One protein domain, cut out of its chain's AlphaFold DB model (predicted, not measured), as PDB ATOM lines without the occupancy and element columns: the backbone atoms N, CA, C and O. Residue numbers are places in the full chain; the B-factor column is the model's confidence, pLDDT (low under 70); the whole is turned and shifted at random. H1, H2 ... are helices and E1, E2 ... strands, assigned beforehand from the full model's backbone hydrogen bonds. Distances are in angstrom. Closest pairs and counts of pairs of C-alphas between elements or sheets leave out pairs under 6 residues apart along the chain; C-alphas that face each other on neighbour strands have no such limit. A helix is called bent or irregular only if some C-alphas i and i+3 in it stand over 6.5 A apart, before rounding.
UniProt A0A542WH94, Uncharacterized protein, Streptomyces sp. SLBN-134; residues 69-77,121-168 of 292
ATOM      1  N   VAL A  69      17.738 -50.248  35.541       94.25
ATOM      2  CA  VAL A  69      16.663 -50.522  36.488       94.25
ATOM      3  C   VAL A  69      15.302 -50.399  35.804       94.25
ATOM      4  O   VAL A  69      15.137 -49.696  34.807       94.25
ATOM      5  N   SER A  70      14.295 -51.070  36.362       95.56
ATOM      6  CA  SER A  70      12.907 -50.957  35.889       95.56
ATOM      7  C   SER A  70      12.324 -49.550  36.086       95.56
ATOM      8  O   SER A  70      12.750 -48.821  36.984       95.56
ATOM      9  N   ALA A  71      11.279 -49.210  35.321       95.50
ATOM     10  CA  ALA A  71      10.552 -47.944  35.459       95.50
ATOM     11  C   ALA A  71      10.033 -47.724  36.885       95.50
ATOM     12  O   ALA A  71      10.188 -46.644  37.446       95.50
ATOM     13  N   ARG A  72       9.479 -48.776  37.505       93.56
ATOM     14  CA  ARG A  72       8.985 -48.722  38.886       93.56
ATOM     15  C   ARG A  72      10.108 -48.409  39.868       93.56
ATOM     16  O   ARG A  72       9.964 -47.509  40.679       93.56
ATOM     17  N   LYS A  73      11.252 -49.090  39.740       91.81
ATOM     18  CA  LYS A  73      12.413 -48.826  40.597       91.81
ATOM     19  C   LYS A  73      12.957 -47.409  40.397       91.81
ATOM     20  O   LYS A  73      13.346 -46.778  41.372       91.81
ATOM     21  N   ALA A  74      12.984 -46.905  39.162       91.62
ATOM     22  CA  ALA A  74      13.396 -45.532  38.872       91.62
ATOM     23  C   ALA A  74      12.438 -44.498  39.487       91.62
ATOM     24  O   ALA A  74      12.905 -43.508  40.047       91.62
ATOM     25  N   LEU A  75      11.126 -44.751  39.438       91.25
ATOM     26  CA  LEU A  75      10.109 -43.916  40.077       91.25
ATOM     27  C   LEU A  75      10.219 -43.958  41.609       91.25
ATOM     28  O   LEU A  75      10.203 -42.911  42.246       91.25
ATOM     29  N   ASP A  76      10.427 -45.139  42.202       90.38
ATOM     30  CA  ASP A  76      10.667 -45.282  43.645       90.38
ATOM     31  C   ASP A  76      11.905 -44.481  44.079       90.38
ATOM     32  O   ASP A  76      11.881 -43.787  45.091       90.38
ATOM     33  N   LEU A  77      12.988 -44.536  43.293       87.38
ATOM     34  CA  LEU A  77      14.204 -43.755  43.536       87.38
ATOM     35  C   LEU A  77      13.982 -42.245  43.371       87.38
ATOM     36  O   LEU A  77      14.640 -41.472  44.060       87.38
ATOM     37  N   THR A 121       0.148 -37.613  38.430       87.19
ATOM     38  CA  THR A 121      -0.183 -38.938  37.896       87.19
ATOM     39  C   THR A 121       0.737 -39.243  36.723       87.19
ATOM     40  O   THR A 121       0.819 -38.453  35.785       87.19
ATOM     41  N   VAL A 122       1.419 -40.391  36.772       92.00
ATOM     42  CA  VAL A 122       2.195 -40.926  35.645       92.00
ATOM     43  C   VAL A 122       1.247 -41.676  34.711       92.00
ATOM     44  O   VAL A 122       0.724 -42.726  35.078       92.00
ATOM     45  N   GLU A 123       1.061 -41.165  33.499       92.19
ATOM     46  CA  GLU A 123       0.230 -41.789  32.458       92.19
ATOM     47  C   GLU A 123       1.027 -42.804  31.636       92.19
ATOM     48  O   GLU A 123       0.519 -43.846  31.215       92.19
ATOM     49  N   LYS A 124       2.308 -42.507  31.401       93.31
ATOM     50  CA  LYS A 124       3.170 -43.314  30.538       93.31
ATOM     51  C   LYS A 124       4.605 -43.308  31.037       93.31
ATOM     52  O   LYS A 124       5.110 -42.287  31.487       93.31
ATOM     53  N   ALA A 125       5.281 -44.444  30.894       95.88
ATOM     54  CA  ALA A 125       6.719 -44.569  31.096       95.88
ATOM     55  C   ALA A 125       7.348 -45.179  29.842       95.88
ATOM     56  O   ALA A 125       6.983 -46.283  29.435       95.88
ATOM     57  N   VAL A 126       8.285 -44.463  29.225       97.25
ATOM     58  CA  VAL A 126       9.001 -44.916  28.025       97.25
ATOM     59  C   VAL A 126      10.484 -45.020  28.341       97.25
ATOM     60  O   VAL A 126      11.063 -44.102  28.916       97.25
ATOM     61  N   PHE A 127      11.100 -46.141  27.972       97.12
ATOM     62  CA  PHE A 127      12.552 -46.265  28.017       97.12
ATOM     63  C   PHE A 127      13.147 -45.534  26.814       97.12
ATOM     64  O   PHE A 127      12.777 -45.813  25.674       97.12
ATOM     65  N   GLY A 128      14.046 -44.594  27.074       96.06
ATOM     66  CA  GLY A 128      14.647 -43.754  26.052       96.06
ATOM     67  C   GLY A 128      15.995 -43.210  26.491       96.06
ATOM     68  O   GLY A 128      16.653 -43.746  27.386       96.06
ATOM     69  N   LEU A 129      16.402 -42.123  25.853       95.31
ATOM     70  CA  LEU A 129      17.642 -41.422  26.144       95.31
ATOM     71  C   LEU A 129      17.318 -39.985  26.539       95.31
ATOM     72  O   LEU A 129      16.605 -39.294  25.821       95.31
ATOM     73  N   ALA A 130      17.836 -39.517  27.668       95.06
ATOM     74  CA  ALA A 130      17.702 -38.116  28.060       95.06
ATOM     75  C   ALA A 130      19.055 -37.412  27.963       95.06
ATOM     76  O   ALA A 130      20.094 -38.016  28.237       95.06
ATOM     77  N   ALA A 131      19.042 -36.140  27.579       92.88
ATOM     78  CA  ALA A 131      20.219 -35.290  27.618       92.88
ATOM     79  C   ALA A 131      20.625 -35.022  29.075       92.88
ATOM     80  O   ALA A 131      19.830 -34.527  29.873       92.88
ATOM     81  N   HIS A 132      21.871 -35.336  29.410       89.94
ATOM     82  CA  HIS A 132      22.502 -35.020  30.686       89.94
ATOM     83  C   HIS A 132      23.896 -34.440  30.446       89.94
ATOM     84  O   HIS A 132      24.487 -34.626  29.383       89.94
ATOM     85  N   SER A 133      24.430 -33.748  31.450       85.81
ATOM     86  CA  SER A 133      25.849 -33.396  31.484       85.81
ATOM     87  C   SER A 133      26.622 -34.521  32.170       85.81
ATOM     88  O   SER A 133      26.295 -34.886  33.299       85.81
ATOM     89  N   VAL A 134      27.619 -35.076  31.486       84.00
ATOM     90  CA  VAL A 134      28.568 -36.062  32.018       84.00
ATOM     91  C   VAL A 134      29.954 -35.457  31.845       84.00
ATOM     92  O   VAL A 134      30.336 -35.115  30.726       84.00
ATOM     93  N   ASP A 135      30.663 -35.235  32.950       82.31
ATOM     94  CA  ASP A 135      31.972 -34.561  32.972       82.31
ATOM     95  C   ASP A 135      31.979 -33.217  32.213       82.31
ATOM     96  O   ASP A 135      32.892 -32.896  31.450       82.31
ATOM     97  N   GLY A 136      30.899 -32.442  32.368       83.56
ATOM     98  CA  GLY A 136      30.726 -31.139  31.718       83.56
ATOM     99  C   GLY A 136      30.366 -31.203  30.230       83.56
ATOM    100  O   GLY A 136      30.240 -30.160  29.590       83.56
ATOM    101  N   ARG A 137      30.185 -32.401  29.660       83.56
ATOM    102  CA  ARG A 137      29.854 -32.596  28.244       83.56
ATOM    103  C   ARG A 137      28.417 -33.090  28.079       83.56
ATOM    104  O   ARG A 137      27.972 -33.941  28.848       83.56
ATOM    105  N   PRO A 138      27.687 -32.606  27.060       88.06
ATOM    106  CA  PRO A 138      26.357 -33.115  26.764       88.06
ATOM    107  C   PRO A 138      26.440 -34.577  26.309       88.06
ATOM    108  O   PRO A 138      27.166 -34.907  25.371       88.06
ATOM    109  N   ALA A 139      25.672 -35.443  26.960       91.38
ATOM    110  CA  ALA A 139      25.591 -36.865  26.669       91.38
ATOM    111  C   ALA A 139      24.140 -37.354  26.733       91.38
ATOM    112  O   ALA A 139      23.319 -36.843  27.493       91.38
ATOM    113  N   LEU A 140      23.834 -38.382  25.945       93.19
ATOM    114  CA  LEU A 140      22.570 -39.104  26.015       93.19
ATOM    115  C   LEU A 140      22.711 -40.276  26.984       93.19
ATOM    116  O   LEU A 140      23.475 -41.206  26.729       93.19
ATOM    117  N   VAL A 141      21.965 -40.237  28.084       94.50
ATOM    118  CA  VAL A 141      21.989 -41.273  29.125       94.50
ATOM    119  C   VAL A 141      20.711 -42.110  29.040       94.50
ATOM    120  O   VAL A 141      19.630 -41.534  28.876       94.50
ATOM    121  N   PRO A 142      20.796 -43.449  29.172       95.38
ATOM    122  CA  PRO A 142      19.624 -44.306  29.321       95.38
ATOM    123  C   PRO A 142      18.733 -43.834  30.467       95.38
ATOM    124  O   PRO A 142      19.169 -43.790  31.618       95.38
ATOM    125  N   SER A 143      17.482 -43.510  30.148       96.25
ATOM    126  CA  SER A 143      16.551 -42.859  31.066       96.25
ATOM    127  C   SER A 143      15.124 -43.361  30.883       96.25
ATOM    128  O   SER A 143      14.705 -43.757  29.796       96.25
ATOM    129  N   TRP A 144      14.358 -43.312  31.969       97.56
ATOM    130  CA  TRP A 144      12.907 -43.418  31.920       97.56
ATOM    131  C   TRP A 144      12.310 -42.029  31.708       97.56
ATOM    132  O   TRP A 144      12.609 -41.103  32.463       97.56
ATOM    133  N   LEU A 145      11.488 -41.901  30.668       95.94
ATOM    134  CA  LEU A 145      10.731 -40.706  30.315       95.94
ATOM    135  C   LEU A 145       9.294 -40.906  30.810       95.94
ATOM    136  O   LEU A 145       8.549 -41.718  30.254       95.94
ATOM    137  N   PHE A 146       8.932 -40.220  31.891       94.94
ATOM    138  CA  PHE A 146       7.615 -40.298  32.509       94.94
ATOM    139  C   PHE A 146       6.737 -39.164  32.006       94.94
ATOM    140  O   PHE A 146       7.012 -37.999  32.275       94.94
ATOM    141  N   GLU A 147       5.670 -39.505  31.298       91.94
ATOM    142  CA  GLU A 147       4.622 -38.556  30.949       91.94
ATOM    143  C   GLU A 147       3.689 -38.402  32.147       91.94
ATOM    144  O   GLU A 147       3.094 -39.380  32.610       91.94
ATOM    145  N   VAL A 148       3.594 -37.183  32.666       91.50
ATOM    146  CA  VAL A 148       2.824 -36.852  33.859       91.50
ATOM    147  C   VAL A 148       1.772 -35.794  33.572       91.50
ATOM    148  O   VAL A 148       1.992 -34.884  32.772       91.50
ATOM    149  N   VAL A 149       0.637 -35.892  34.258       84.56
ATOM    150  CA  VAL A 149      -0.449 -34.907  34.193       84.56
ATOM    151  C   VAL A 149      -0.494 -34.135  35.511       84.56
ATOM    152  O   VAL A 149      -0.822 -34.715  36.550       84.56
ATOM    153  N   PRO A 150      -0.183 -32.828  35.506       78.50
ATOM    154  CA  PRO A 150      -0.427 -31.977  36.661       78.50
ATOM    155  C   PRO A 150      -1.926 -31.769  36.873       78.50
ATOM    156  O   PRO A 150      -2.654 -31.486  35.923       78.50
ATOM    157  N   ALA A 151      -2.374 -31.836  38.130       71.06
ATOM    158  CA  ALA A 151      -3.792 -31.779  38.499       71.06
ATOM    159  C   ALA A 151      -4.548 -30.549  37.947       71.06
ATOM    160  O   ALA A 151      -5.754 -30.618  37.734       71.06
ATOM    161  N   ASN A 152      -3.836 -29.445  37.681       66.88
ATOM    162  CA  ASN A 152      -4.404 -28.173  37.220       66.88
ATOM    163  C   ASN A 152      -3.872 -27.699  35.849       66.88
ATOM    164  O   ASN A 152      -4.069 -26.535  35.494       66.88
ATOM    165  N   ALA A 153      -3.185 -28.546  35.072       66.75
ATOM    166  CA  ALA A 153      -2.593 -28.144  33.791       66.75
ATOM    167  C   ALA A 153      -3.388 -28.642  32.574       66.75
ATOM    168  O   ALA A 153      -3.931 -29.745  32.556       66.75
ATOM    169  N   ARG A 154      -3.409 -27.836  31.504       62.38
ATOM    170  CA  ARG A 154      -3.912 -28.248  30.184       62.38
ATOM    171  C   ARG A 154      -2.781 -28.888  29.373       62.38
ATOM    172  O   ARG A 154      -2.299 -28.284  28.421       62.38
ATOM    173  N   GLY A 155      -2.328 -30.071  29.776       73.44
ATOM    174  CA  GLY A 155      -1.315 -30.824  29.033       73.44
ATOM    175  C   GLY A 155      -0.509 -31.791  29.892       73.44
ATOM    176  O   GLY A 155      -0.585 -31.759  31.120       73.44
ATOM    177  N   THR A 156       0.265 -32.638  29.220       81.06
ATOM    178  CA  THR A 156       1.230 -33.544  29.841       81.06
ATOM    179  C   THR A 156       2.624 -32.920  29.862       81.06
ATOM    180  O   THR A 156       2.996 -32.143  28.982       81.06
ATOM    181  N   LEU A 157       3.403 -33.251  30.888       85.25
ATOM    182  CA  LEU A 157       4.823 -32.923  31.010       85.25
ATOM    183  C   LEU A 157       5.623 -34.223  30.940       85.25
ATOM    184  O   LEU A 157       5.159 -35.257  31.405       85.25
ATOM    185  N   THR A 158       6.841 -34.180  30.405       89.12
ATOM    186  CA  THR A 158       7.783 -35.297  30.543       89.12
ATOM    187  C   THR A 158       8.783 -35.012  31.658       89.12
ATOM    188  O   THR A 158       9.462 -33.990  31.630       89.12
ATOM    189  N   VAL A 159       8.892 -35.929  32.617       91.88
ATOM    190  CA  VAL A 159       9.911 -35.937  33.674       91.88
ATOM    191  C   VAL A 159      10.867 -37.091  33.408       91.88
ATOM    192  O   VAL A 159      10.433 -38.209  33.131       91.88
ATOM    193  N   THR A 160      12.173 -36.850  33.488       94.00
ATOM    194  CA  THR A 160      13.183 -37.868  33.184       94.00
ATOM    195  C   THR A 160      13.927 -38.329  34.432       94.00
ATOM    196  O   THR A 160      14.175 -37.565  35.363       94.00
ATOM    197  N   ARG A 161      14.305 -39.609  34.457       91.94
ATOM    198  CA  ARG A 161      15.203 -40.175  35.470       91.94
ATOM    199  C   ARG A 161      16.188 -41.125  34.806       91.94
ATOM    200  O   ARG A 161      15.719 -42.021  34.099       91.94
ATOM    201  N   PRO A 162      17.501 -41.014  35.083       93.69
ATOM    202  CA  PRO A 162      18.462 -42.023  34.670       93.69
ATOM    203  C   PRO A 162      17.987 -43.420  35.059       93.69
ATOM    204  O   PRO A 162      17.644 -43.690  36.210       93.69
ATOM    205  N   ALA A 163      17.942 -44.303  34.070       94.62
ATOM    206  CA  ALA A 163      17.531 -45.687  34.221       94.62
ATOM    207  C   ALA A 163      18.681 -46.563  34.712       94.62
ATOM    208  O   ALA A 163      18.516 -47.769  34.793       94.62
ATOM    209  N   VAL A 164      19.844 -46.002  35.020       89.50
ATOM    210  CA  VAL A 164      20.979 -46.741  35.569       89.50
ATOM    211  C   VAL A 164      20.884 -46.752  37.093       89.50
ATOM    212  O   VAL A 164      20.433 -45.787  37.713       89.50
ATOM    213  N   ASP A 165      21.298 -47.856  37.708       80.94
ATOM    214  CA  ASP A 165      21.376 -47.953  39.164       80.94
ATOM    215  C   ASP A 165      22.352 -46.884  39.714       80.94
ATOM    216  O   ASP A 165      23.490 -46.816  39.238       80.94
ATOM    217  N   PRO A 166      21.947 -46.056  40.701       78.81
ATOM    218  CA  PRO A 166      22.781 -44.995  41.264       78.81
ATOM    219  C   PRO A 166      24.157 -45.449  41.754       78.81
ATOM    220  O   PRO A 166      25.061 -44.635  41.845       78.81
ATOM    221  N   ARG A 167      24.378 -46.737  42.037       80.69
ATOM    222  CA  ARG A 167      25.732 -47.224  42.361       80.69
ATOM    223  C   ARG A 167      26.737 -47.104  41.207       80.69
ATOM    224  O   ARG A 167      27.933 -47.205  41.448       80.69
ATOM    225  N   TYR A 168      26.261 -46.930  39.974       79.56
ATOM    226  CA  TYR A 168      27.089 -46.741  38.778       79.56
ATOM    227  C   TYR A 168      27.140 -45.294  38.293       79.56
ATOM    228  O   TYR A 168      27.927 -44.981  37.407       79.56
TER     229      TYR A 168
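AT A GLANCE: This is residues 69 to 77 and 121 to 168 of the 292 residues of an uncharacterized protein of Streptomyces sp. SLBN-134 (UniProt A0A542WH94). A twisted sheet of three strands is made by a long, bent hairpin, E1 and E2, with the shorter E3 beside part of E2; the short helix H1 is over one face. The hairpin's closed end, at residues 134 to 137, runs on past E3. The 57 printed residues hold one named helix and three strands, in the order H1, E1, E2, E3; the sheet, ordered E1, E2, E3, is antiparallel and the class is mostly strand. The whole is only just loose, close to compact, with a radius of gyration of the C-alphas of 12.5 A, and elongated, spanning 37 by 23 by 15 A.

IN THESE COORDINATES: E1, residues 121 to 134, is 29.5 A long and starts with C-alpha 121 at (-0.183, -38.938, 37.896). E2, residues 137 to 149, is 31.0 A long. E3, residues 157 to 162, is 16.8 A long and ends with C-alpha 162 at (18.462, -42.023, 34.670). H1, residues 71 to 77, is 9.8 A long.

HOW THE PARTS SIT: E1, E2 and E3 form a meander, each strand the antiparallel neighbour of the one before. E1 bends by 92 degrees at residue 124, E2 by 76 degrees at residue 142. In the hairpin E1 and E2, N 128 and O 143 are 2.9 A apart, within hydrogen-bond range; in the hairpin E2 and E3, N 146 and O 159 are 2.8 A apart. H1 is on the sheet at a height of 8.5 A, only just over E3, on which 3 of its 7 C-alphas fall. It runs across the strands, at 82 degrees to E3 on the local plane. Its closest C-alphas to E3 are those of Ala 74 and Arg 161, 6.6 A apart. In H1 every O i to N i+4 pair is within hydrogen-bond range.

THE WHOLE: The C-alphas farthest apart, of Arg 154 and Arg 167, are 37.2 A apart. Residues 78 to 120 are not printed; C-alphas 77 and 121 are 16.2 A apart across this cut. The link E1 to E2 is tight, and E2 to E3 short. The model's pLDDT is under 70 at residues 152 to 154.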